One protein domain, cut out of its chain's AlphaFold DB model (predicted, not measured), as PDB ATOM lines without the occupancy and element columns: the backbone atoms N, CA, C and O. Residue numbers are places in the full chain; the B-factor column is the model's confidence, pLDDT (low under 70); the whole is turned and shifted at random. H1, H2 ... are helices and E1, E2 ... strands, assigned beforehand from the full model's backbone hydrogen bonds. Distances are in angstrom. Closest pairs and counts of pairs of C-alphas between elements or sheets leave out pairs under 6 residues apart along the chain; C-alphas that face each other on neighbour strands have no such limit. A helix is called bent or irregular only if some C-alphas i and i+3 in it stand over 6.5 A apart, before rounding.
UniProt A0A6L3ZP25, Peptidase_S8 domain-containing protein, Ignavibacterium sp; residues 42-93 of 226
ATOM      1  N   LEU A  42     468.204 401.400 478.755       66.75
ATOM      2  CA  LEU A  42     467.171 401.688 477.767       66.75
ATOM      3  C   LEU A  42     467.000 400.529 476.774       66.75
ATOM      4  O   LEU A  42     465.883 400.148 476.443       66.75
ATOM      5  N   SER A  43     468.104 399.913 476.341       60.72
ATOM      6  CA  SER A  43     468.073 398.724 475.486       60.72
ATOM      7  C   SER A  43     467.359 397.548 476.162       60.72
ATOM      8  O   SER A  43     466.521 396.902 475.532       60.72
ATOM      9  N   ILE A  44     467.637 397.298 477.445       82.12
ATOM     10  CA  ILE A  44     466.964 396.254 478.232       82.12
ATOM     11  C   ILE A  44     465.475 396.581 478.406       82.12
ATOM     12  O   ILE A  44     464.626 395.709 478.225       82.12
ATOM     13  N   GLU A  45     465.142 397.835 478.716       78.25
ATOM     14  CA  GLU A  45     463.760 398.296 478.852       78.25
ATOM     15  C   GLU A  45     462.977 398.099 477.548       78.25
ATOM     16  O   GLU A  45     461.895 397.512 477.553       78.25
ATOM     17  N   PHE A  46     463.541 398.521 476.416       69.31
ATOM     18  CA  PHE A  46     462.917 398.366 475.106       69.31
ATOM     19  C   PHE A  46     462.783 396.903 474.695       69.31
ATOM     20  O   PHE A  46     461.754 396.535 474.127       69.31
ATOM     21  N   ALA A  47     463.761 396.053 475.023       70.19
ATOM     22  CA  ALA A  47     463.660 394.617 474.795       70.19
ATOM     23  C   ALA A  47     462.495 394.008 475.590       70.19
ATOM     24  O   ALA A  47     461.671 393.296 475.020       70.19
ATOM     25  N   ASN A  48     462.369 394.343 476.876       81.25
ATOM     26  CA  ASN A  48     461.269 393.866 477.717       81.25
ATOM     27  C   ASN A  48     459.912 394.382 477.228       81.25
ATOM     28  O   ASN A  48     458.966 393.605 477.092       81.25
ATOM     29  N   LYS A  49     459.824 395.675 476.893       70.50
ATOM     30  CA  LYS A  49     458.614 396.289 476.336       70.50
ATOM     31  C   LYS A  49     458.197 395.612 475.034       70.50
ATOM     32  O   LYS A  49     457.024 395.305 474.857       70.50
ATOM     33  N   TYR A  50     459.153 395.318 474.155       69.88
ATOM     34  CA  TYR A  50     458.900 394.591 472.917       69.88
ATOM     35  C   TYR A  50     458.347 393.183 473.168       69.88
ATOM     36  O   TYR A  50     457.366 392.807 472.530       69.88
ATOM     37  N   GLN A  51     458.928 392.416 474.100       78.94
ATOM     38  CA  GLN A  51     458.436 391.067 474.413       78.94
ATOM     39  C   GLN A  51     457.011 391.095 474.974       78.94
ATOM     40  O   GLN A  51     456.165 390.322 474.531       78.94
ATOM     41  N   LEU A  52     456.725 392.019 475.897       79.69
ATOM     42  CA  LEU A  52     455.391 392.178 476.479       79.69
ATOM     43  C   LEU A  52     454.360 392.579 475.423       79.69
ATOM     44  O   LEU A  52     453.320 391.932 475.310       79.69
ATOM     45  N   SER A  53     454.671 393.582 474.597       74.44
ATOM     46  CA  SER A  53     453.797 393.970 473.490       74.44
ATOM     47  C   SER A  53     453.584 392.804 472.529       74.44
ATOM     48  O   SER A  53     452.456 392.533 472.146       74.44
ATOM     49  N   LYS A  54     454.625 392.044 472.174       78.94
ATOM     50  CA  LYS A  54     454.489 390.890 471.275       78.94
ATOM     51  C   LYS A  54     453.503 389.844 471.809       78.94
ATOM     52  O   LYS A  54     452.706 389.333 471.026       78.94
ATOM     53  N   ILE A  55     453.541 389.544 473.107       88.31
ATOM     54  CA  ILE A  55     452.593 388.621 473.750       88.31
ATOM     55  C   ILE A  55     451.167 389.176 473.656       88.31
ATOM     56  O   ILE A  55     450.279 388.484 473.162       88.31
ATOM     57  N   GLU A  56     450.969 390.444 474.023       87.75
ATOM     58  CA  GLU A  56     449.665 391.121 473.975       87.75
ATOM     59  C   GLU A  56     449.052 391.108 472.560       87.75
ATOM     60  O   GLU A  56     447.863 390.835 472.378       87.75
ATOM     61  N   LEU A  57     449.876 391.343 471.532       84.38
ATOM     62  CA  LEU A  57     449.451 391.308 470.132       84.38
ATOM     63  C   LEU A  57     449.023 389.901 469.684       84.38
ATOM     64  O   LEU A  57     448.037 389.769 468.955       84.38
ATOM     65  N   ILE A  58     449.740 388.857 470.117       88.00
ATOM     66  CA  ILE A  58     449.414 387.452 469.816       88.00
ATOM     67  C   ILE A  58     448.106 387.042 470.483       88.00
ATOM     68  O   ILE A  58     447.233 386.479 469.824       88.00
ATOM     69  N   GLU A  59     447.934 387.355 471.764       91.56
ATOM     70  CA  GLU A  59     446.706 387.037 472.494       91.56
ATOM     71  C   GLU A  59     445.489 387.743 471.892       91.56
ATOM     72  O   GLU A  59     444.433 387.131 471.698       91.56
ATOM     73  N   TRP A  60     445.632 389.021 471.535       88.88
ATOM     74  CA  TRP A  60     444.572 389.763 470.863       88.88
ATOM     75  C   TRP A  60     444.240 389.189 469.482       88.88
ATOM     76  O   TRP A  60     443.060 389.033 469.158       88.88
ATOM     77  N   SER A  61     445.257 388.833 468.693       86.38
ATOM     78  CA  SER A  61     445.078 388.219 467.373       86.38
ATOM     79  C   SER A  61     444.330 386.888 467.480       86.38
ATOM     80  O   SER A  61     443.325 386.693 466.798       86.38
ATOM     81  N   ASN A  62     444.730 386.028 468.421       90.81
ATOM     82  CA  ASN A  62     444.077 384.741 468.677       90.81
ATOM     83  C   ASN A  62     442.618 384.899 469.126       90.81
ATOM     84  O   ASN A  62     441.760 384.115 468.730       90.81
ATOM     85  N   ARG A  63     442.322 385.915 469.945       91.44
ATOM     86  CA  ARG A  63     440.968 386.170 470.455       91.44
ATOM     87  C   ARG A  63     440.026 386.752 469.403       91.44
ATOM     88  O   ARG A  63     438.827 386.499 469.461       91.44
ATOM     89  N   THR A  64     440.539 387.582 468.500       86.44
ATOM     90  CA  THR A  64     439.712 388.350 467.557       86.44
ATOM     91  C   THR A  64     439.700 387.779 466.143       86.44
ATOM     92  O   THR A  64     438.821 388.128 465.360       86.44
ATOM     93  N   GLY A  65     440.665 386.921 465.802       84.75
ATOM     94  CA  GLY A  65     440.866 386.404 464.450       84.75
ATOM     95  C   GLY A  65     441.543 387.394 463.497       84.75
ATOM     96  O   GLY A  65     441.802 387.042 462.348       84.75
ATOM     97  N   TYR A  66     441.862 388.617 463.943       79.38
ATOM     98  CA  TYR A  66     442.577 389.589 463.121       79.38
ATOM     99  C   TYR A  66     444.085 389.300 463.122       79.38
ATOM    100  O   TYR A  66     444.696 389.231 464.192       79.38
ATOM    101  N   PRO A  67     444.725 389.164 461.950       77.06
ATOM    102  CA  PRO A  67     446.155 388.883 461.854       77.06
ATOM    103  C   PRO A  67     447.029 390.067 462.305       77.06
ATOM    104  O   PRO A  67     446.720 391.234 462.058       77.06
ATOM    105  N   ILE A  68     448.171 389.753 462.928       80.31
ATOM    106  CA  ILE A  68     449.196 390.733 463.349       80.31
ATOM    107  C   ILE A  68     449.903 391.355 462.141       80.31
ATOM    108  O   ILE A  68     450.382 392.482 462.215       80.31
ATOM    109  N   ARG A  69     449.974 390.630 461.022       80.75
ATOM    110  CA  ARG A  69     450.547 391.105 459.764       80.75
ATOM    111  C   ARG A  69     449.582 390.803 458.629       80.75
ATOM    112  O   ARG A  69     449.217 389.645 458.438       80.75
ATOM    113  N   THR A  70     449.222 391.818 457.857       75.19
ATOM    114  CA  THR A  70     448.431 391.673 456.631       75.19
ATOM    115  C   THR A  70     449.221 392.161 455.433       75.19
ATOM    116  O   THR A  70     450.007 393.100 455.543       75.19
ATOM    117  N   LYS A  71     449.003 391.511 454.288       66.31
ATOM    118  CA  LYS A  71     449.337 392.045 452.970       66.31
ATOM    119  C   LYS A  71     448.008 392.296 452.264       66.31
ATOM    120  O   LYS A  71     447.201 391.373 452.148       66.31
ATOM    121  N   SER A  72     447.749 393.545 451.911       67.81
ATOM    122  CA  SER A  72     446.569 393.935 451.141       67.81
ATOM    123  C   SER A  72     446.725 393.518 449.674       67.81
ATOM    124  O   SER A  72     447.814 393.144 449.237       67.81
ATOM    125  N   ALA A  73     445.630 393.554 448.909       54.44
ATOM    126  CA  ALA A  73     445.633 393.184 447.488       54.44
ATOM    127  C   ALA A  73     446.544 394.082 446.627       54.44
ATOM    128  O   ALA A  73     447.012 393.650 445.583       54.44
ATOM    129  N   ASP A  74     446.817 395.299 447.100       45.41
ATOM    130  CA  ASP A  74     447.736 396.287 446.522       45.41
ATOM    131  C   ASP A  74     449.200 396.098 446.977       45.41
ATOM    132  O   ASP A  74     450.049 396.938 446.712       45.41
ATOM    133  N   GLY A  75     449.506 395.027 447.716       49.75
ATOM    134  CA  GLY A  75     450.849 394.753 448.229       49.75
ATOM    135  C   GLY A  75     451.196 395.457 449.543       49.75
ATOM    136  O   GLY A  75     452.212 395.107 450.151       49.75
ATOM    137  N   THR A  76     450.344 396.355 450.054       55.38
ATOM    138  CA  THR A  76     450.593 397.087 451.302       55.38
ATOM    139  C   THR A  76     450.740 396.125 452.475       55.38
ATOM    140  O   THR A  76     449.802 395.412 452.847       55.38
ATOM    141  N   VAL A  77     451.913 396.139 453.114       60.50
ATOM    142  CA  VAL A  77     452.151 395.373 454.337       60.50
ATOM    143  C   VAL A  77     451.798 396.230 455.546       60.50
ATOM    144  O   VAL A  77     452.316 397.334 455.733       60.50
ATOM    145  N   THR A  78     450.914 395.708 456.387       65.69
ATOM    146  CA  THR A  78     450.490 396.362 457.623       65.69
ATOM    147  C   THR A  78     450.787 395.456 458.812       65.69
ATOM    148  O   THR A  78     450.535 394.254 458.773       65.69
ATOM    149  N   PHE A  79     451.323 396.040 459.879       71.44
ATOM    150  CA  PHE A  79     451.689 395.376 461.119       71.44
ATOM    151  C   PHE A  79     450.886 395.973 462.270       71.44
ATOM    152  O   PHE A  79     450.925 397.178 462.508       71.44
ATOM    153  N   LEU A  80     450.197 395.138 463.034       77.50
ATOM    154  CA  LEU A  80     449.690 395.525 464.339       77.50
ATOM    155  C   LEU A  80     450.894 395.789 465.257       77.50
ATOM    156  O   LEU A  80     451.753 394.923 465.415       77.50
ATOM    157  N   ARG A  81     450.991 396.994 465.826       76.19
ATOM    158  CA  ARG A  81     452.154 397.438 466.619       76.19
ATOM    159  C   ARG A  81     451.854 397.598 468.106       76.19
ATOM    160  O   ARG A  81     452.782 397.548 468.907       76.19
ATOM    161  N   GLY A  82     450.591 397.787 468.473       79.00
ATOM    162  CA  GLY A  82     450.166 397.924 469.865       79.00
ATOM    163  C   GLY A  82     448.739 398.441 469.981       79.00
ATOM    164  O   GLY A  82     447.984 398.413 469.007       79.00
ATOM    165  N   PHE A  83     448.393 398.951 471.162       77.56
ATOM    166  CA  PHE A  83     447.077 399.508 471.461       77.56
ATOM    167  C   PHE A  83     447.198 400.916 472.051       77.56
ATOM    168  O   PHE A  83     448.050 401.171 472.897       77.56
ATOM    169  N   ILE A  84     446.316 401.829 471.637       68.25
ATOM    170  CA  ILE A  84     446.136 403.141 472.278       68.25
ATOM    171  C   ILE A  84     444.690 403.213 472.758       68.25
ATOM    172  O   ILE A  84     443.763 403.067 471.963       68.25
ATOM    173  N   ASN A  85     444.492 403.408 474.065       74.44
ATOM    174  CA  ASN A  85     443.166 403.427 474.699       74.44
ATOM    175  C   ASN A  85     442.310 402.194 474.336       74.44
ATOM    176  O   ASN A  85     441.119 402.308 474.052       74.44
ATOM    177  N   GLY A  86     442.941 401.016 474.275       72.75
ATOM    178  CA  GLY A  86     442.284 399.749 473.932       72.75
ATOM    179  C   GLY A  86     441.958 399.554 472.446       72.75
ATOM    180  O   GLY A  86     441.353 398.543 472.095       72.75
ATOM    181  N   ARG A  87     442.348 400.481 471.559       67.06
ATOM    182  CA  ARG A  87     442.154 400.358 470.105       67.06
ATOM    183  C   ARG A  87     443.442 399.889 469.417       67.06
ATOM    184  O   ARG A  87     444.498 400.438 469.738       67.06
ATOM    185  N   PRO A  88     443.378 398.914 468.487       68.69
ATOM    186  CA  PRO A  88     444.555 398.413 467.783       68.69
ATOM    187  C   PRO A  88     445.175 399.502 466.904       68.69
ATOM    188  O   PRO A  88     444.475 400.194 466.163       68.69
ATOM    189  N   VAL A  89     446.495 399.638 466.977       66.56
ATOM    190  CA  VAL A  89     447.287 400.545 466.146       66.56
ATOM    191  C   VAL A  89     448.060 399.725 465.135       66.56
ATOM    192  O   VAL A  89     448.962 398.956 465.476       66.56
ATOM    193  N   TYR A  90     447.709 399.933 463.878       66.38
ATOM    194  CA  TYR A  90     448.374 399.337 462.739       66.38
ATOM    195  C   TYR A  90     449.369 400.333 462.143       66.38
ATOM    196  O   TYR A  90     449.016 401.477 461.853       66.38
ATOM    197  N   ILE A  91     450.608 399.892 461.951       54.12
ATOM    198  CA  ILE A  91     451.628 400.618 461.200       54.12
ATOM    199  C   ILE A  91     451.789 399.965 459.836       54.12
ATOM    200  O   ILE A  91     451.751 398.748 459.702       54.12
ATOM    201  N   SER A  92     451.988 400.781 458.822       61.72
ATOM    202  CA  SER A  92     452.446 400.334 457.513       61.72
ATOM    203  C   SER A  92     453.735 401.093 457.208       61.72
ATOM    204  O   SER A  92     454.033 402.078 457.893       61.72
ATOM    205  N   THR A  93     454.522 400.640 456.238       58.12
ATOM    206  CA  THR A  93     455.678 401.389 455.736       58.12
ATOM    207  C   THR A  93     455.181 402.671 455.071       58.12
ATOM    208  O   THR A  93     454.828 402.677 453.897       58.12
TER     209      THR A  93
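This is residues 42 to 93 of the 226 residues of the protein "Peptidase_S8 domain-containing protein" of Ignavibacterium sp (UniProt A0A6L3ZP25). One long helix, H1, crosses one face of a small antiparallel sheet of three strands, and the other face of the sheet is bare. The first part of H1, residues 42 to 49, sticks out free of the rest, while residues 50 to 61 come near the sheet, mostly at its inner strand E2, which is bent. The printed part has 52 residues, with one named helix and three named strands along the chain as H1, E1, E2, E3; the sheet's order is E1, E2, E3. The class is mixed, helices and strands. The whole is only just loose, close to compact, with a radius of gyration of the C-alphas of 12.2 A, and it is only just elongated, spanning 38 by 25 by 18 A.

H1, residues 42 to 64, is on the sheet at a height over the sheet of 7.0 A, with a local plane fitted to 6 C-alphas of the sheet. It lies over E2, residues 77 to 84, and runs across the strands, at 74 degrees to E2 on the local plane. The closest C-alphas of H1 and E2 are those of Ser 53 and Gly 82, 6.5 A apart. In H1 every O i to N i+4 pair is within hydrogen-bond range. E1, residues 69 to 71, and E2 form a hairpin, antiparallel at 144 degrees, with N 70 and O 78 2.9 A apart, within hydrogen-bond range. E2 and E3, residues 87 to 92, form a second hairpin, antiparallel at 147 degrees, with N 79 and O 91 within hydrogen-bond range at 2.7 A and N 89 and O 82 at 2.8 A. E1, E2 and E3 make a meander, each strand the antiparallel neighbour of the one before. E1 and E3 are the edge strands, and E2 bends by 51 degrees at residue 81.

H1 begins at C-alpha 42 at (467.171, 401.688, 477.767) and ends at C-alpha 64 at (439.712, 388.350, 467.557), 32.2 A from first to last C-alpha. E1 is 7.0 A long. E2, the longest strand with 8 residues, is 20.5 A long. E3 is 16.3 A long and ends at C-alpha 92 at (452.446, 400.334, 457.513).

The two C-alphas farthest apart are those of Leu 42 and Ala 73, at 38.1 A. Without the free residues 42 to 49, the body of 44 residues spans 30 by 19 by 19 A. The printed part has no cut, and the links H1 to E1, E1 to E2 and E2 to E3 are tight. The mean pLDDT of the printed part is 73.6, and 20 residues are under 70, among them residues 71 to 78 and 87 to 93.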